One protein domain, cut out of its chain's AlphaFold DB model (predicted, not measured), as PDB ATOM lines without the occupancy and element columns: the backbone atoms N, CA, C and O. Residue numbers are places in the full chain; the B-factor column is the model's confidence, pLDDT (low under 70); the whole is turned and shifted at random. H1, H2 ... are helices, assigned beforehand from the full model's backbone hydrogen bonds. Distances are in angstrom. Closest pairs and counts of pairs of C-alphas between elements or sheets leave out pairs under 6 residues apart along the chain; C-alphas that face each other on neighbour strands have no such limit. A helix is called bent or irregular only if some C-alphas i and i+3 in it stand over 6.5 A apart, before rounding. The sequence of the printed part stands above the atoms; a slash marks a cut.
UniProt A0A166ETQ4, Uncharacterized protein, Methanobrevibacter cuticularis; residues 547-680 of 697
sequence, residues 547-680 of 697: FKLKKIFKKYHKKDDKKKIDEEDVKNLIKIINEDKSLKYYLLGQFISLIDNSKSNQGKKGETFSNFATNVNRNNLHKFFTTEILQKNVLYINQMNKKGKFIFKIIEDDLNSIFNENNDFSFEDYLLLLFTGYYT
ATOM      1  N   PHE A 547     239.083 168.658 177.849       89.44
ATOM      2  CA  PHE A 547     239.269 169.177 176.492       89.44
ATOM      3  C   PHE A 547     240.504 168.585 175.802       89.44
ATOM      4  O   PHE A 547     240.425 168.232 174.618       89.44
ATOM      5  N   LYS A 548     241.614 168.393 176.528       90.62
ATOM      6  CA  LYS A 548     242.794 167.673 176.020       90.62
ATOM      7  C   LYS A 548     242.437 166.231 175.639       90.62
ATOM      8  O   LYS A 548     242.738 165.820 174.515       90.62
ATOM      9  N   LEU A 549     241.720 165.496 176.500       90.38
ATOM     10  CA  LEU A 549     241.243 164.139 176.191       90.38
ATOM     11  C   LEU A 549     240.344 164.121 174.946       90.38
ATOM     12  O   LEU A 549     240.573 163.335 174.022       90.38
ATOM     13  N   LYS A 550     239.352 165.022 174.886       90.19
ATOM     14  CA  LYS A 550     238.443 165.203 173.741       90.19
ATOM     15  C   LYS A 550     239.240 165.423 172.443       90.19
ATOM     16  O   LYS A 550     238.944 164.793 171.427       90.19
ATOM     17  N   LYS A 551     240.291 166.252 172.466       88.81
ATOM     18  CA  LYS A 551     241.149 166.539 171.300       88.81
ATOM     19  C   LYS A 551     241.957 165.322 170.838       88.81
ATOM     20  O   LYS A 551     242.008 165.072 169.634       88.81
ATOM     21  N   ILE A 552     242.549 164.558 171.760       89.44
ATOM     22  CA  ILE A 552     243.330 163.356 171.424       89.44
ATOM     23  C   ILE A 552     242.413 162.274 170.838       89.44
ATOM     24  O   ILE A 552     242.623 161.822 169.712       89.44
ATOM     25  N   PHE A 553     241.329 161.913 171.533       89.50
ATOM     26  CA  PHE A 553     240.421 160.859 171.064       89.50
ATOM     27  C   PHE A 553     239.692 161.211 169.757       89.50
ATOM     28  O   PHE A 553     239.287 160.302 169.026       89.50
ATOM     29  N   LYS A 554     239.551 162.499 169.414       87.00
ATOM     30  CA  LYS A 554     238.979 162.946 168.132       87.00
ATOM     31  C   LYS A 554     239.795 162.484 166.915       87.00
ATOM     32  O   LYS A 554     239.195 162.194 165.884       87.00
ATOM     33  N   LYS A 555     241.125 162.359 167.029       85.75
ATOM     34  CA  LYS A 555     242.018 161.930 165.929       85.75
ATOM     35  C   LYS A 555     241.715 160.513 165.427       85.75
ATOM     36  O   LYS A 555     241.981 160.175 164.280       85.75
ATOM     37  N   TYR A 556     241.124 159.685 166.283       84.38
ATOM     38  CA  TYR A 556     240.984 158.245 166.084       84.38
ATOM     39  C   TYR A 556     239.584 157.825 165.598       84.38
ATOM     40  O   TYR A 556     239.036 156.826 166.065       84.38
ATOM     41  N   HIS A 557     238.994 158.589 164.672       75.88
ATOM     42  CA  HIS A 557     237.725 158.265 163.998       75.88
ATOM     43  C   HIS A 557     237.910 157.198 162.881       75.88
ATOM     44  O   HIS A 557     239.020 157.020 162.387       75.88
ATOM     45  N   LYS A 558     236.826 156.504 162.479       65.25
ATOM     46  CA  LYS A 558     236.683 155.300 161.604       65.25
ATOM     47  C   LYS A 558     237.643 155.022 160.417       65.25
ATOM     48  O   LYS A 558     237.549 153.935 159.861       65.25
ATOM     49  N   LYS A 559     238.535 155.911 159.967       52.97
ATOM     50  CA  LYS A 559     239.312 155.686 158.724       52.97
ATOM     51  C   LYS A 559     240.482 154.690 158.835       52.97
ATOM     52  O   LYS A 559     241.004 154.305 157.803       52.97
ATOM     53  N   ASP A 560     240.852 154.221 160.029       53.66
ATOM     54  CA  ASP A 560     241.923 153.223 160.216       53.66
ATOM     55  C   ASP A 560     241.633 152.326 161.443       53.66
ATOM     56  O   ASP A 560     242.213 152.502 162.521       53.66
ATOM     57  N   ASP A 561     240.718 151.359 161.309       53.12
ATOM     58  CA  ASP A 561     240.362 150.407 162.386       53.12
ATOM     59  C   ASP A 561     241.512 149.448 162.767       53.12
ATOM     60  O   ASP A 561     241.470 148.815 163.820       53.12
ATOM     61  N   LYS A 562     242.577 149.375 161.953       53.88
ATOM     62  CA  LYS A 562     243.757 148.525 162.207       53.88
ATOM     63  C   LYS A 562     244.921 149.226 162.922       53.88
ATOM     64  O   LYS A 562     245.788 148.535 163.451       53.88
ATOM     65  N   LYS A 563     244.970 150.564 162.970       62.59
ATOM     66  CA  LYS A 563     246.061 151.291 163.652       62.59
ATOM     67  C   LYS A 563     245.743 151.485 165.131       62.59
ATOM     68  O   LYS A 563     244.692 152.045 165.450       62.59
ATOM     69  N   LYS A 564     246.652 151.043 166.011       75.31
ATOM     70  CA  LYS A 564     246.646 151.340 167.459       75.31
ATOM     71  C   LYS A 564     246.672 152.863 167.692       75.31
ATOM     72  O   LYS A 564     246.920 153.624 166.762       75.31
ATOM     73  N   ILE A 565     246.364 153.302 168.914       83.50
ATOM     74  CA  ILE A 565     246.627 154.692 169.320       83.50
ATOM     75  C   ILE A 565     248.144 154.902 169.270       83.50
ATOM     76  O   ILE A 565     248.886 154.009 169.684       83.50
ATOM     77  N   ASP A 566     248.582 156.037 168.732       84.62
ATOM     78  CA  ASP A 566     250.003 156.344 168.572       84.62
ATOM     79  C   ASP A 566     250.682 156.416 169.943       84.62
ATOM     80  O   ASP A 566     250.099 156.916 170.907       84.62
ATOM     81  N   GLU A 567     251.920 155.929 170.043       84.81
ATOM     82  CA  GLU A 567     252.634 155.823 171.326       84.81
ATOM     83  C   GLU A 567     252.789 157.174 172.036       84.81
ATOM     84  O   GLU A 567     252.711 157.243 173.262       84.81
ATOM     85  N   GLU A 568     252.953 158.252 171.271       87.81
ATOM     86  CA  GLU A 568     253.037 159.611 171.804       87.81
ATOM     87  C   GLU A 568     251.704 160.070 172.410       87.81
ATOM     88  O   GLU A 568     251.661 160.604 173.517       87.81
ATOM     89  N   ASP A 569     250.586 159.797 171.734       88.81
ATOM     90  CA  ASP A 569     249.257 160.099 172.266       88.81
ATOM     91  C   ASP A 569     248.936 159.207 173.480       88.81
ATOM     92  O   ASP A 569     248.337 159.689 174.438       88.81
ATOM     93  N   VAL A 570     249.398 157.948 173.512       87.25
ATOM     94  CA  VAL A 570     249.308 157.072 174.697       87.25
ATOM     95  C   VAL A 570     250.057 157.666 175.892       87.25
ATOM     96  O   VAL A 570     249.479 157.761 176.976       87.25
ATOM     97  N   LYS A 571     251.313 158.098 175.710       88.31
ATOM     98  CA  LYS A 571     252.101 158.749 176.773       88.31
ATOM     99  C   LYS A 571     251.409 160.007 177.287       88.31
ATOM    100  O   LYS A 571     251.308 160.191 178.497       88.31
ATOM    101  N   ASN A 572     250.881 160.829 176.382       89.25
ATOM    102  CA  ASN A 572     250.152 162.043 176.740       89.25
ATOM    103  C   ASN A 572     248.859 161.740 177.509       89.25
ATOM    104  O   ASN A 572     248.580 162.398 178.506       89.25
ATOM    105  N   LEU A 573     248.092 160.723 177.099       89.88
ATOM    106  CA  LEU A 573     246.884 160.294 177.808       89.88
ATOM    107  C   LEU A 573     247.202 159.795 179.221       89.88
ATOM    108  O   LEU A 573     246.555 160.229 180.169       89.88
ATOM    109  N   ILE A 574     248.208 158.929 179.373       88.88
ATOM    110  CA  ILE A 574     248.635 158.417 180.685       88.88
ATOM    111  C   ILE A 574     249.122 159.561 181.576       88.88
ATOM    112  O   ILE A 574     248.743 159.630 182.740       88.88
ATOM    113  N   LYS A 575     249.907 160.496 181.026       90.38
ATOM    114  CA  LYS A 575     250.368 161.682 181.754       90.38
ATOM    115  C   LYS A 575     249.194 162.508 182.284       90.38
ATOM    116  O   LYS A 575     249.158 162.794 183.473       90.38
ATOM    117  N   ILE A 576     248.215 162.815 181.431       90.31
ATOM    118  CA  ILE A 576     247.021 163.585 181.810       90.31
ATOM    119  C   ILE A 576     246.198 162.852 182.890       90.31
ATOM    120  O   ILE A 576     245.733 163.480 183.834       90.31
ATOM    121  N   ILE A 577     246.041 161.528 182.785       88.19
ATOM    122  CA  ILE A 577     245.319 160.717 183.787       88.19
ATOM    123  C   ILE A 577     246.062 160.680 185.130       88.19
ATOM    124  O   ILE A 577     245.428 160.694 186.181       88.19
ATOM    125  N   ASN A 578     247.394 160.639 185.111       85.69
ATOM    126  CA  ASN A 578     248.201 160.647 186.330       85.69
ATOM    127  C   ASN A 578     248.234 162.029 187.000       85.69
ATOM    128  O   ASN A 578     248.318 162.100 188.223       85.69
ATOM    129  N   GLU A 579     248.170 163.109 186.213       86.00
ATOM    130  CA  GLU A 579     248.061 164.488 186.711       86.00
ATOM    131  C   GLU A 579     246.696 164.753 187.368       86.00
ATOM    132  O   GLU A 579     246.635 165.436 188.385       86.00
ATOM    133  N   ASP A 580     245.613 164.181 186.832       87.94
ATOM    134  CA  ASP A 580     244.259 164.305 187.378       87.94
ATOM    135  C   ASP A 580     243.602 162.925 187.517       87.94
ATOM    136  O   ASP A 580     242.942 162.411 186.604       87.94
ATOM    137  N   LYS A 581     243.748 162.338 188.714       87.12
ATOM    138  CA  LYS A 581     243.220 161.006 189.059       87.12
ATOM    139  C   LYS A 581     241.712 160.881 188.814       87.12
ATOM    140  O   LYS A 581     241.218 159.778 188.581       87.12
ATOM    141  N   SER A 582     240.957 161.981 188.833       91.25
ATOM    142  CA  SER A 582     239.510 161.941 188.607       91.25
ATOM    143  C   SER A 582     239.145 161.550 187.167       91.25
ATOM    144  O   SER A 582     238.098 160.932 186.928       91.25
ATOM    145  N   LEU A 583     240.039 161.817 186.206       91.81
ATOM    146  CA  LEU A 583     239.853 161.444 184.805       91.81
ATOM    147  C   LEU A 583     239.772 159.938 184.606       91.81
ATOM    148  O   LEU A 583     239.047 159.483 183.719       91.81
ATOM    149  N   LYS A 584     240.479 159.161 185.432       91.38
ATOM    150  CA  LYS A 584     240.389 157.698 185.438       91.38
ATOM    151  C   LYS A 584     238.933 157.265 185.609       91.38
ATOM    152  O   LYS A 584     238.411 156.507 184.794       91.38
ATOM    153  N   TYR A 585     238.240 157.823 186.598       93.56
ATOM    154  CA  TYR A 585     236.844 157.504 186.901       93.56
ATOM    155  C   TYR A 585     235.852 158.066 185.884       93.56
ATOM    156  O   TYR A 585     234.878 157.399 185.530       93.56
ATOM    157  N   TYR A 586     236.125 159.244 185.331       95.56
ATOM    158  CA  TYR A 586     235.372 159.752 184.189       95.56
ATOM    159  C   TYR A 586     235.472 158.811 182.972       95.56
ATOM    160  O   TYR A 586     234.459 158.440 182.373       95.56
ATOM    161  N   LEU A 587     236.680 158.360 182.624       94.88
ATOM    162  CA  LEU A 587     236.918 157.429 181.516       94.88
ATOM    163  C   LEU A 587     236.309 156.046 181.780       94.88
ATOM    164  O   LEU A 587     235.806 155.417 180.848       94.88
ATOM    165  N   LEU A 588     236.275 155.598 183.037       94.75
ATOM    166  CA  LEU A 588     235.526 154.408 183.440       94.75
ATOM    167  C   LEU A 588     234.027 154.553 183.147       94.75
ATOM    168  O   LEU A 588     233.426 153.643 182.579       94.75
ATOM    169  N   GLY A 589     233.420 155.702 183.452       96.12
ATOM    170  CA  GLY A 589     232.021 155.969 183.103       96.12
ATOM    171  C   GLY A 589     231.782 155.904 181.589       96.12
ATOM    172  O   GLY A 589     230.840 155.258 181.122       96.12
ATOM    173  N   GLN A 590     232.694 156.493 180.810       96.25
ATOM    174  CA  GLN A 590     232.679 156.455 179.344       96.25
ATOM    175  C   GLN A 590     232.788 155.029 178.784       96.25
ATOM    176  O   GLN A 590     232.111 154.666 177.814       96.25
ATOM    177  N   PHE A 591     233.621 154.200 179.415       95.62
ATOM    178  CA  PHE A 591     233.788 152.790 179.083       95.62
ATOM    179  C   PHE A 591     232.506 151.990 179.342       95.62
ATOM    180  O   PHE A 591     232.061 151.249 178.463       95.62
ATOM    181  N   ILE A 592     231.850 152.192 180.490       95.06
ATOM    182  CA  ILE A 592     230.569 151.536 180.801       95.06
ATOM    183  C   ILE A 592     229.484 151.957 179.796       95.06
ATOM    184  O   ILE A 592     228.744 151.110 179.292       95.06
ATOM    185  N   SER A 593     229.429 153.242 179.433       94.31
ATOM    186  CA  SER A 593     228.521 153.753 178.394       94.31
ATOM    187  C   SER A 593     228.750 153.054 177.046       94.31
ATOM    188  O   SER A 593     227.800 152.687 176.353       94.31
ATOM    189  N   LEU A 594     230.006 152.770 176.685       93.75
ATOM    190  CA  LEU A 594     230.335 152.032 175.463       93.75
ATOM    191  C   LEU A 594     229.851 150.567 175.509       93.75
ATOM    192  O   LEU A 594     229.388 150.057 174.484       93.75
ATOM    193  N   ILE A 595     229.904 149.907 176.675       92.94
ATOM    194  CA  ILE A 595     229.330 148.563 176.881       92.94
ATOM    195  C   ILE A 595     227.818 148.589 176.652       92.94
ATOM    196  O   ILE A 595     227.309 147.812 175.842       92.94
ATOM    197  N   ASP A 596     227.100 149.482 177.336       91.94
ATOM    198  CA  ASP A 596     225.635 149.549 177.260       91.94
ATOM    199  C   ASP A 596     225.136 149.903 175.854       91.94
ATOM    200  O   ASP A 596     224.175 149.300 175.364       91.94
ATOM    201  N   ASN A 597     225.837 150.797 175.153       90.25
ATOM    202  CA  ASN A 597     225.551 151.104 173.752       90.25
ATOM    203  C   ASN A 597     225.795 149.890 172.842       90.25
ATOM    204  O   ASN A 597     224.985 149.601 171.962       90.25
ATOM    205  N   SER A 598     226.873 149.132 173.071       89.62
ATOM    206  CA  SER A 598     227.178 147.922 172.292       89.62
ATOM    207  C   SER A 598     226.139 146.820 172.514       89.62
ATOM    208  O   SER A 598     225.712 146.179 171.556       89.62
ATOM    209  N   LYS A 599     225.670 146.640 173.758       90.38
ATOM    210  CA  LYS A 599     224.546 145.748 174.089       90.38
ATOM    211  C   LYS A 599     223.275 146.149 173.352       90.38
ATOM    212  O   LYS A 599     222.662 145.301 172.705       90.38
ATOM    213  N   SER A 600     222.929 147.434 173.417       87.38
ATOM    214  CA  SER A 600     221.716 147.983 172.803       87.38
ATOM    215  C   SER A 600     221.726 147.821 171.282       87.38
ATOM    216  O   SER A 600     220.736 147.377 170.707       87.38
ATOM    217  N   ASN A 601     222.870 148.063 170.635       85.38
ATOM    218  CA  ASN A 601     223.047 147.846 169.194       85.38
ATOM    219  C   ASN A 601     222.898 146.371 168.779       85.38
ATOM    220  O   ASN A 601     222.581 146.091 167.628       85.38
ATOM    221  N   GLN A 602     223.110 145.430 169.703       86.25
ATOM    222  CA  GLN A 602     222.900 143.991 169.498       86.25
ATOM    223  C   GLN A 602     221.524 143.511 170.003       86.25
ATOM    224  O   GLN A 602     221.321 142.314 170.194       86.25
ATOM    225  N   GLY A 603     220.586 144.428 170.270       83.19
ATOM    226  CA  GLY A 603     219.231 144.103 170.721       83.19
ATOM    227  C   GLY A 603     219.125 143.637 172.179       83.19
ATOM    228  O   GLY A 603     218.067 143.167 172.590       83.19
ATOM    229  N   LYS A 604     220.192 143.760 172.983       88.31
ATOM    230  CA  LYS A 604     220.161 143.471 174.427       88.31
ATOM    231  C   LYS A 604     219.979 144.746 175.242       88.31
ATOM    232  O   LYS A 604     220.433 145.815 174.855       88.31
ATOM    233  N   LYS A 605     219.373 144.626 176.423       85.06
ATOM    234  CA  LYS A 605     219.197 145.756 177.342       85.06
ATOM    235  C   LYS A 605     220.550 146.275 177.858       85.06
ATOM    236  O   LYS A 605     221.310 145.526 178.478       85.06
ATOM    237  N   GLY A 606     220.841 147.553 177.617       83.94
ATOM    238  CA  GLY A 606     222.004 148.270 178.153       83.94
ATOM    239  C   GLY A 606     221.793 148.729 179.598       83.94
ATOM    240  O   GLY A 606     221.710 149.920 179.859       83.94
ATOM    241  N   GLU A 607     221.650 147.787 180.532       87.56
ATOM    242  CA  GLU A 607     221.362 148.071 181.951       87.56
ATOM    243  C   GLU A 607     222.596 147.932 182.861       87.56
ATOM    244  O   GLU A 607     222.469 147.894 184.084       87.56
ATOM    245  N   THR A 608     223.806 147.846 182.297       90.56
ATOM    246  CA  THR A 608     225.037 147.566 183.056       90.56
ATOM    247  C   THR A 608     225.311 148.652 184.090       90.56
ATOM    248  O   THR A 608     225.507 148.345 185.267       90.56
ATOM    249  N   PHE A 609     225.275 149.922 183.677       92.69
ATOM    250  CA  PHE A 609     225.493 151.029 184.605       92.69
ATOM    251  C   PHE A 609     224.381 151.141 185.643       92.69
ATOM    252  O   PHE A 609     224.658 151.365 186.819       92.69
ATOM    253  N   SER A 610     223.129 150.932 185.224       89.31
ATOM    254  CA  SER A 610     221.980 150.978 186.129       89.31
ATOM    255  C   SER A 610     222.104 149.930 187.230       89.31
ATOM    256  O   SER A 610     222.023 150.266 188.411       89.31
ATOM    257  N   ASN A 611     222.392 148.678 186.862       89.19
ATOM    258  CA  ASN A 611     222.605 147.585 187.808       89.19
ATOM    259  C   ASN A 611     223.766 147.870 188.764       89.19
ATOM    260  O   ASN A 611     223.639 147.606 189.957       89.19
ATOM    261  N   PHE A 612     224.865 148.445 188.273       93.19
ATOM    262  CA  PHE A 612     226.002 148.838 189.102       93.19
ATOM    263  C   PHE A 612     225.654 149.969 190.087       93.19
ATOM    264  O   PHE A 612     225.689 149.769 191.300       93.19
ATOM    265  N   ALA A 613     225.262 151.142 189.581       91.31
ATOM    266  CA  ALA A 613     225.078 152.361 190.372       91.31
ATOM    267  C   ALA A 613     223.977 152.236 191.441       91.31
ATOM    268  O   ALA A 613     223.986 152.956 192.439       91.31
ATOM    269  N   THR A 614     223.010 151.337 191.241       86.25
ATOM    270  CA  THR A 614     221.853 151.181 192.138       86.25
ATOM    271  C   THR A 614     222.068 150.212 193.295       86.25
ATOM    272  O   THR A 614     221.360 150.340 194.299       86.25
ATOM    273  N   ASN A 615     223.030 149.292 193.169       89.06
ATOM    274  CA  ASN A 615     223.276 148.201 194.119       89.06
ATOM    275  C   ASN A 615     224.623 148.317 194.848       89.06
ATOM    276  O   ASN A 615     224.874 147.607 195.826       89.06
ATOM    277  N   VAL A 616     225.499 149.198 194.374       92.19
ATOM    278  CA  VAL A 616     226.828 149.390 194.944       92.19
ATOM    279  C   VAL A 616     226.794 150.188 196.254       92.19
ATOM    280  O   VAL A 616     225.962 151.073 196.457       92.19
ATOM    281  N   ASN A 617     227.711 149.868 197.161       90.00
ATOM    282  CA  ASN A 617     227.939 150.547 198.430       90.00
ATOM    283  C   ASN A 617     229.444 150.616 198.744       90.00
ATOM    284  O   ASN A 617     230.271 150.033 198.041       90.00
ATOM    285  N   ARG A 618     229.794 151.316 199.830       86.06
ATOM    286  CA  ARG A 618     231.188 151.551 200.247       86.06
ATOM    287  C   ARG A 618     232.012 150.269 200.402       86.06
ATOM    288  O   ARG A 618     233.200 150.280 200.120       86.06
ATOM    289  N   ASN A 619     231.381 149.165 200.799       87.94
ATOM    290  CA  ASN A 619     232.073 147.923 201.143       87.94
ATOM    291  C   ASN A 619     232.217 146.964 199.955       87.94
ATOM    292  O   ASN A 619     232.956 145.988 200.050       87.94
ATOM    293  N   ASN A 620     231.482 147.180 198.860       90.75
ATOM    294  CA  ASN A 620     231.450 146.247 197.734       90.75
ATOM    295  C   ASN A 620     231.826 146.870 196.383       90.75
ATOM    296  O   ASN A 620     231.796 146.150 195.390       90.75
ATOM    297  N   LEU A 621     232.203 148.152 196.340       90.25
ATOM    298  CA  LEU A 621     232.477 148.913 195.116       90.25
ATOM    299  C   LEU A 621     233.394 148.181 194.125       90.25
ATOM    300  O   LEU A 621     232.989 147.922 192.991       90.25
ATOM    301  N   HIS A 622     234.581 147.768 194.574       90.75
ATOM    302  CA  HIS A 622     235.556 147.050 193.744       90.75
ATOM    303  C   HIS A 622     235.038 145.694 193.248       90.75
ATOM    304  O   HIS A 622     235.051 145.405 192.047       90.75
ATOM    305  N   LYS A 623     234.497 144.880 194.165       90.62
ATOM    306  CA  LYS A 623     233.935 143.561 193.842       90.62
ATOM    307  C   LYS A 623     232.806 143.681 192.822       90.62
ATOM    308  O   LYS A 623     232.769 142.939 191.847       90.62
ATOM    309  N   PHE A 624     231.888 144.619 193.037       91.62
ATOM    310  CA  PHE A 624     230.726 144.808 192.180       91.62
ATOM    311  C   PHE A 624     231.120 145.360 190.810       91.62
ATOM    312  O   PHE A 624     230.569 144.923 189.805       91.62
ATOM    313  N   PHE A 625     232.116 146.248 190.747       92.56
ATOM    314  CA  PHE A 625     232.677 146.718 189.481       92.56
ATOM    315  C   PHE A 625     233.279 145.554 188.685       92.56
ATOM    316  O   PHE A 625     232.923 145.339 187.527       92.56
ATOM    317  N   THR A 626     234.115 144.739 189.327       90.12
ATOM    318  CA  THR A 626     234.756 143.582 188.689       90.12
ATOM    319  C   THR A 626     233.721 142.592 188.150       90.12
ATOM    320  O   THR A 626     233.807 142.166 186.998       90.12
ATOM    321  N   THR A 627     232.702 142.260 188.941       90.38
ATOM    322  CA  THR A 627     231.682 141.286 188.540       90.38
ATOM    323  C   THR A 627     230.705 141.849 187.502       90.38
ATOM    324  O   THR A 627     230.515 141.253 186.440       90.38
ATOM    325  N   GLU A 628     230.065 142.990 187.783       90.94
ATOM    326  CA  GLU A 628     228.976 143.516 186.948       90.94
ATOM    327  C   GLU A 628     229.465 144.244 185.698       90.94
ATOM    328  O   GLU A 628     228.804 144.154 184.662       90.94
ATOM    329  N   ILE A 629     230.597 144.957 185.771       92.31
ATOM    330  CA  ILE A 629     231.131 145.727 184.640       92.31
ATOM    331  C   ILE A 629     232.075 144.879 183.793       92.31
ATOM    332  O   ILE A 629     231.917 144.858 182.574       92.31
ATOM    333  N   LEU A 630     233.031 144.169 184.398       91.25
ATOM    334  CA  LEU A 630     234.057 143.452 183.632       91.25
ATOM    335  C   LEU A 630     233.612 142.031 183.273       91.25
ATOM    336  O   LEU A 630     233.383 141.739 182.099       91.25
ATOM    337  N   GLN A 631     233.422 141.158 184.267       90.12
ATOM    338  CA  GLN A 631     233.205 139.720 184.045       90.12
ATOM    339  C   GLN A 631     231.947 139.421 183.222       90.12
ATOM    340  O   GLN A 631     232.000 138.665 182.252       90.12
ATOM    341  N   LYS A 632     230.810 140.050 183.544       91.69
ATOM    342  CA  LYS A 632     229.554 139.826 182.806       91.69
ATOM    343  C   LYS A 632     229.555 140.381 181.376       91.69
ATOM    344  O   LYS A 632     228.663 140.039 180.600       91.69
ATOM    345  N   ASN A 633     230.527 141.222 181.011       92.06
ATOM    346  CA  ASN A 633     230.544 141.931 179.728       92.06
ATOM    347  C   ASN A 633     231.788 141.666 178.874       92.06
ATOM    348  O   ASN A 633     231.956 142.337 177.857       92.06
ATOM    349  N   VAL A 634     232.609 140.668 179.223       90.62
ATOM    350  CA  VAL A 634     233.847 140.300 178.503       90.62
ATOM    351  C   VAL A 634     233.642 140.210 176.988       90.62
ATOM    352  O   VAL A 634     234.441 140.739 176.220       90.62
ATOM    353  N   LEU A 635     232.535 139.605 176.542       89.88
ATOM    354  CA  LEU A 635     232.216 139.487 175.116       89.88
ATOM    355  C   LEU A 635     232.127 140.855 174.414       89.88
ATOM    356  O   LEU A 635     232.675 141.020 173.328       89.88
ATOM    357  N   TYR A 636     231.480 141.838 175.043       90.38
ATOM    358  CA  TYR A 636     231.338 143.194 174.503       90.38
ATOM    359  C   TYR A 636     232.654 143.962 174.553       90.38
ATOM    360  O   TYR A 636     232.988 144.671 173.608       90.38
ATOM    361  N   ILE A 637     233.414 143.785 175.633       88.50
ATOM    362  CA  ILE A 637     234.727 144.409 175.825       88.50
ATOM    363  C   ILE A 637     235.694 143.958 174.718       88.50
ATOM    364  O   ILE A 637     236.332 144.791 174.074       88.50
ATOM    365  N   ASN A 638     235.722 142.661 174.400       86.62
ATOM    366  CA  ASN A 638     236.573 142.109 173.341       86.62
ATOM    367  C   ASN A 638     236.248 142.669 171.942       86.62
ATOM    368  O   ASN A 638     237.136 142.780 171.088       86.62
ATOM    369  N   GLN A 639     234.988 143.055 171.718       86.62
ATOM    370  CA  GLN A 639     234.485 143.622 170.463       86.62
ATOM    371  C   GLN A 639     234.649 145.151 170.367       86.62
ATOM    372  O   GLN A 639     234.298 145.736 169.342       86.62
ATOM    373  N   MET A 640     235.182 145.820 171.396       87.81
ATOM    374  CA  MET A 640     235.328 147.276 171.386       87.81
ATOM    375  C   MET A 640     236.336 147.779 170.346       87.81
ATOM    376  O   MET A 640     237.298 147.107 169.967       87.81
ATOM    377  N   ASN A 641     236.140 149.033 169.937       86.56
ATOM    378  CA  ASN A 641     237.093 149.759 169.106       86.56
ATOM    379  C   ASN A 641     238.420 150.022 169.854       86.56
ATOM    380  O   ASN A 641     238.540 149.824 171.065       86.56
ATOM    381  N   LYS A 642     239.423 150.529 169.131       86.56
ATOM    382  CA  LYS A 642     240.758 150.813 169.682       86.56
ATOM    383  C   LYS A 642     240.778 151.765 170.885       86.56
ATOM    384  O   LYS A 642     241.617 151.586 171.761       86.56
ATOM    385  N   LYS A 643     239.856 152.735 170.958       90.00
ATOM    386  CA  LYS A 643     239.744 153.663 172.095       90.00
ATOM    387  C   LYS A 643     239.267 152.923 173.344       90.00
ATOM    388  O   LYS A 643     239.872 153.058 174.401       90.00
ATOM    389  N   GLY A 644     238.233 152.091 173.202       88.75
ATOM    390  CA  GLY A 644     237.735 151.235 174.282       88.75
ATOM    391  C   GLY A 644     238.779 150.223 174.759       88.75
ATOM    392  O   GLY A 644     238.981 150.085 175.961       88.75
ATOM    393  N   LYS A 645     239.513 149.588 173.833       89.44
ATOM    394  CA  LYS A 645     240.607 148.655 174.162       89.44
ATOM    395  C   LYS A 645     241.765 149.322 174.904       89.44
ATOM    396  O   LYS A 645     242.341 148.711 175.796       89.44
ATOM    397  N   PHE A 646     242.097 150.564 174.555       89.38
ATOM    398  CA  PHE A 646     243.102 151.341 175.278       89.38
ATOM    399  C   PHE A 646     242.688 151.594 176.731       89.38
ATOM    400  O   PHE A 646     243.462 151.308 177.640       89.38
ATOM    401  N   ILE A 647     241.455 152.062 176.950       91.25
ATOM    402  CA  ILE A 647     240.941 152.282 178.306       91.25
ATOM    403  C   ILE A 647     240.860 150.963 179.077       91.25
ATOM    404  O   ILE A 647     241.296 150.923 180.218       91.25
ATOM    405  N   PHE A 648     240.399 149.873 178.456       90.75
ATOM    406  CA  PHE A 648     240.395 148.553 179.093       90.75
ATOM    407  C   PHE A 648     241.787 148.131 179.575       90.75
ATOM    408  O   PHE A 648     241.906 147.662 180.700       90.75
ATOM    409  N   LYS A 649     242.836 148.373 178.780       87.75
ATOM    410  CA  LYS A 649     244.212 148.079 179.189       87.75
ATOM    411  C   LYS A 649     244.641 148.891 180.419       87.75
ATOM    412  O   LYS A 649     245.202 148.322 181.342       87.75
ATOM    413  N   ILE A 650     244.324 150.189 180.464       85.38
ATOM    414  CA  ILE A 650     244.596 151.024 181.650       85.38
ATOM    415  C   ILE A 650     243.887 150.462 182.892       85.38
ATOM    416  O   ILE A 650     244.464 150.441 183.971       85.38
ATOM    417  N   ILE A 651     242.641 150.005 182.744       85.12
ATOM    418  CA  ILE A 651     241.868 149.407 183.845       85.12
ATOM    419  C   ILE A 651     242.492 148.089 184.300       85.12
ATOM    420  O   ILE A 651     242.555 147.831 185.495       85.12
ATOM    421  N   GLU A 652     242.899 147.245 183.354       84.56
ATOM    422  CA  GLU A 652     243.488 145.933 183.619       84.56
ATOM    423  C   GLU A 652     244.826 146.061 184.353       84.56
ATOM    424  O   GLU A 652     245.021 145.407 185.377       84.56
ATOM    425  N   ASP A 653     245.688 146.972 183.892       83.62
ATOM    426  CA  ASP A 653     246.984 147.267 184.508       83.62
ATOM    427  C   ASP A 653     246.827 147.817 185.947       83.62
ATOM    428  O   ASP A 653     247.719 147.641 186.777       83.62
ATOM    429  N   ASP A 654     245.681 148.437 186.265       82.06
ATOM    430  CA  ASP A 654     245.420 149.119 187.541       82.06
ATOM    431  C   ASP A 654     244.293 148.482 188.387       82.06
ATOM    432  O   ASP A 654     243.808 149.053 189.370       82.06
ATOM    433  N   LEU A 655     243.855 147.270 188.025       82.94
ATOM    434  CA  LEU A 655     242.657 146.628 188.582       82.94
ATOM    435  C   LEU A 655     242.718 146.466 190.107       82.94
ATOM    436  O   LEU A 655     241.707 146.590 190.797       82.94
ATOM    437  N   ASN A 656     243.908 146.186 190.638       80.50
ATOM    438  CA  ASN A 656     244.119 145.938 192.065       80.50
ATOM    439  C   ASN A 656     244.130 147.222 192.911       80.50
ATOM    440  O   ASN A 656     244.037 147.129 194.133       80.50
ATOM    441  N   SER A 657     244.248 148.401 192.289       79.50
ATOM    442  CA  SER A 657     244.319 149.694 192.987       79.50
ATOM    443  C   SER A 657     243.083 150.584 192.760       79.50
ATOM    444  O   SER A 657     242.890 151.575 193.462       79.50
ATOM    445  N   ILE A 658     242.221 150.231 191.800       86.00
ATOM    446  CA  ILE A 658     240.969 150.936 191.513       86.00
ATOM    447  C   ILE A 658     240.078 151.041 192.767       86.00
ATOM    448  O   ILE A 658     239.842 150.060 193.471       86.00
ATOM    449  N   PHE A 659     239.536 152.239 192.995       87.06
ATOM    450  CA  PHE A 659     238.743 152.642 194.162       87.06
ATOM    451  C   PHE A 659     239.493 152.598 195.502       87.06
ATOM    452  O   PHE A 659     238.868 152.421 196.550       87.06
ATOM    453  N   ASN A 660     240.820 152.745 195.476       80.81
ATOM    454  CA  ASN A 660     241.685 152.738 196.659       80.81
ATOM    455  C   ASN A 660     242.599 153.974 196.726       80.81
ATOM    456  O   ASN A 660     243.679 153.943 197.321       80.81
ATOM    457  N   GLU A 661     242.195 155.081 196.100       75.56
ATOM    458  CA  GLU A 661     242.857 156.374 196.228       75.56
ATOM    459  C   GLU A 661     242.605 156.923 197.642       75.56
ATOM    460  O   GLU A 661     241.662 157.670 197.902       75.56
ATOM    461  N   ASN A 662     243.432 156.473 198.589       58.88
ATOM    462  CA  ASN A 662     243.337 156.829 200.002       58.88
ATOM    463  C   ASN A 662     243.399 158.353 200.206       58.88
ATOM    464  O   ASN A 662     244.250 159.024 199.632       58.88
ATOM    465  N   ASN A 663     242.511 158.864 201.065       63.84
ATOM    466  CA  ASN A 663     242.313 160.267 201.471       63.84
ATOM    467  C   ASN A 663     241.869 161.276 200.391       63.84
ATOM    468  O   ASN A 663     241.304 162.300 200.769       63.84
ATOM    469  N   ASP A 664     242.036 160.991 199.096       71.94
ATOM    470  CA  ASP A 664     241.736 161.954 198.018       71.94
ATOM    471  C   ASP A 664     240.277 161.884 197.511       71.94
ATOM    472  O   ASP A 664     239.733 162.890 197.049       71.94
ATOM    473  N   PHE A 665     239.624 160.715 197.597       86.06
ATOM    474  CA  PHE A 665     238.269 160.493 197.066       86.06
ATOM    475  C   PHE A 665     237.328 159.843 198.085       86.06
ATOM    476  O   PHE A 665     237.648 158.830 198.713       86.06
ATOM    477  N   SER A 666     236.114 160.385 198.203       89.19
ATOM    478  CA  SER A 666     235.006 159.738 198.903       89.19
ATOM    479  C   SER A 666     234.313 158.703 198.004       89.19
ATOM    480  O   SER A 666     234.422 158.720 196.777       89.19
ATOM    481  N   PHE A 667     233.535 157.799 198.608       91.44
ATOM    482  CA  PHE A 667     232.689 156.862 197.855       91.44
ATOM    483  C   PHE A 667     231.769 157.576 196.859       91.44
ATOM    484  O   PHE A 667     231.559 157.117 195.735       91.44
ATOM    485  N   GLU A 668     231.205 158.698 197.292       93.69
ATOM    486  CA  GLU A 668     230.325 159.516 196.482       93.69
ATOM    487  C   GLU A 668     231.075 160.157 195.308       93.69
ATOM    488  O   GLU A 668     230.516 160.184 194.212       93.69
ATOM    489  N   ASP A 669     232.330 160.586 195.494       93.44
ATOM    490  CA  ASP A 669     233.146 161.138 194.404       93.44
ATOM    491  C   ASP A 669     233.310 160.128 193.261       93.44
ATOM    492  O   ASP A 669     233.047 160.462 192.103       93.44
ATOM    493  N   TYR A 670     233.660 158.870 193.567       94.06
ATOM    494  CA  TYR A 670     233.806 157.829 192.541       94.06
ATOM    495  C   TYR A 670     232.535 157.674 191.705       94.06
ATOM    496  O   TYR A 670     232.589 157.619 190.475       94.06
ATOM    497  N   LEU A 671     231.372 157.623 192.359       95.94
ATOM    498  CA  LEU A 671     230.104 157.483 191.655       95.94
ATOM    499  C   LEU A 671     229.752 158.730 190.849       95.94
ATOM    500  O   LEU A 671     229.310 158.591 189.713       95.94
ATOM    501  N   LEU A 672     229.967 159.931 191.384       96.88
ATOM    502  CA  LEU A 672     229.701 161.184 190.673       96.88
ATOM    503  C   LEU A 672     230.554 161.304 189.404       96.88
ATOM    504  O   LEU A 672     230.036 161.683 188.349       96.88
ATOM    505  N   LEU A 673     231.822 160.893 189.457       96.00
ATOM    506  CA  LEU A 673     232.711 160.848 188.292       96.00
ATOM    507  C   LEU A 673     232.265 159.803 187.263       96.00
ATOM    508  O   LEU A 673     232.227 160.099 186.067       96.00
ATOM    509  N   LEU A 674     231.847 158.615 187.711       96.75
ATOM    510  CA  LEU A 674     231.290 157.583 186.832       96.75
ATOM    511  C   LEU A 674     229.985 158.042 186.163       96.75
ATOM    512  O   LEU A 674     229.830 157.859 184.958       96.75
ATOM    513  N   PHE A 675     229.071 158.679 186.905       96.94
ATOM    514  CA  PHE A 675     227.856 159.299 186.360       96.94
ATOM    515  C   PHE A 675     228.202 160.356 185.307       96.94
ATOM    516  O   PHE A 675     227.625 160.364 184.219       96.94
ATOM    517  N   THR A 676     229.177 161.214 185.606       96.38
ATOM    518  CA  THR A 676     229.662 162.249 184.685       96.38
ATOM    519  C   THR A 676     230.191 161.637 183.391       96.38
ATOM    520  O   THR A 676     229.787 162.029 182.295       96.38
ATOM    521  N   GLY A 677     231.047 160.624 183.500       95.69
ATOM    522  CA  GLY A 677     231.556 159.880 182.354       95.69
ATOM    523  C   GLY A 677     230.461 159.180 181.556       95.69
ATOM    524  O   GLY A 677     230.455 159.242 180.336       95.69
ATOM    525  N   TYR A 678     229.506 158.536 182.219       95.44
ATOM    526  CA  TYR A 678     228.485 157.744 181.538       95.44
ATOM    527  C   TYR A 678     227.525 158.591 180.690       95.44
ATOM    528  O   TYR A 678     227.166 158.189 179.579       95.44
ATOM    529  N   TYR A 679     227.116 159.756 181.208       93.06
ATOM    530  CA  TYR A 679     226.071 160.590 180.603       93.06
ATOM    531  C   TYR A 679     226.578 161.670 179.640       93.06
ATOM    532  O   TYR A 679     225.808 162.136 178.800       93.06
ATOM    533  N   THR A 680     227.843 162.081 179.737       92.81
ATOM    534  CA  THR A 680     228.434 163.057 178.804       92.81
ATOM    535  C   THR A 680     228.721 162.418 177.438       92.81
ATOM    536  O   THR A 680     228.858 161.196 177.326       92.81
TER     537      THR A 680
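What this domain is: This is residues 547 to 680 of the 697 residues of an uncharacterized protein of Methanobrevibacter cuticularis (UniProt A0A166ETQ4). One long helix, H3, runs through the middle, and four others stand round it in an incomplete ring: H7 is packed most closely on one side, then come H4, H5 and H6, with a gap between H6 and H7. H1 and H2 lie away from this core at one edge, nearer to H6 and the start of H3 than to the rest, and they only just meet each other. The printed part has 134 residues with seven named helices, H1 to H7 in order along the chain, and no named strand; the class is all helix, and helices hold 92 residues. The helix packing is mostly crossed, with a shallow tilt in 2 of the 7 touching pairs. The whole is compact and rounded, with a radius of gyration of the C-alphas of 14.7 A and spans of 42 by 39 by 24 A.

How they stand to each other: Start with H3, residues 582 to 601, the hub, which touches four other helices. Look first at H7, residues 667 to 679: it touches H3 with 32 pairs of C-alphas within 8 A, at a steep tilt of 47 degrees, the same way. The closest C-alphas of the two, those of Gly 589 and Gly 677, are 4.0 A apart. Next find H4, residues 608 to 615, which touches residues 592 to 596 of H3 at a steep tilt of 60 degrees, opposite ways, closest at the C-alphas of Asp 596 and Thr 608, 6.2 A apart. H4 is close to H7 but not clearly touching, with the C-alphas of Ala 613 and Leu 671 closest at 7.3 A. H5, residues 621 to 638, forms a helical hairpin with H4 at a shallow tilt of 13 degrees, opposite ways; their closest C-alphas, Phe 612 and Glu 628, are 6.5 A apart. H5 is irregular, with C-alphas 632 and 635 8.1 A apart, and has a kink of 56 degrees near residue 632. Residues 629 to 637 of H5 touch H3, the C-alphas of Ile 595 and Tyr 636 being closest at 6.2 A. H6, residues 642 to 653, forms a helical hairpin with H5, closest at the C-alphas of Ile 637 and Lys 645, 7.4 A apart. H6 also touches H3 at a steep tilt of 54 degrees, with the C-alphas of Phe 591 and Gly 644 closest at 6.4 A. H6 and H7 are apart. Farther out, H1, residues 547 to 554, and H2, residues 567 to 579, form a helical hairpin and only just touch, with 3 pairs of C-alphas within 8 A; Ile 552 and Asp 569 have the closest, 6.8 A apart. H2 is close to H3 but not clearly touching, the C-alphas of Ile 577 and Leu 583 being closest at 5.6 A. In H1, H2, H3, H6 and H7 every O i to N i+4 pair is within hydrogen-bond range; in H4 it is 3 of 4, in H5 9 of 14.

Where its parts are: Find C-alpha 582 at (239.510, 161.941, 188.607); from there H3 runs 29.1 A to C-alpha 601 at (223.047, 147.846, 169.194). H5 is 23.2 A long, H7 18.9 A, H2 18.2 A and H6 16.5 A, while H4 and H1 are shorter. H1 begins at C-alpha 547, (239.269, 169.177, 176.492), and H7 ends at C-alpha 679, (226.071, 160.590, 180.603).

The domain as a whole: The two C-alphas farthest apart are those of Lys 559 and Asn 619, at 43.7 A. The printed part has no cut. Look for the long links at residues 555 to 566, between H1 and H2, and 654 to 666, between H6 and H7. The mean pLDDT of the printed part is 87.3, and the model's confidence is under 70 at residues 558 to 563 and 662 to 663.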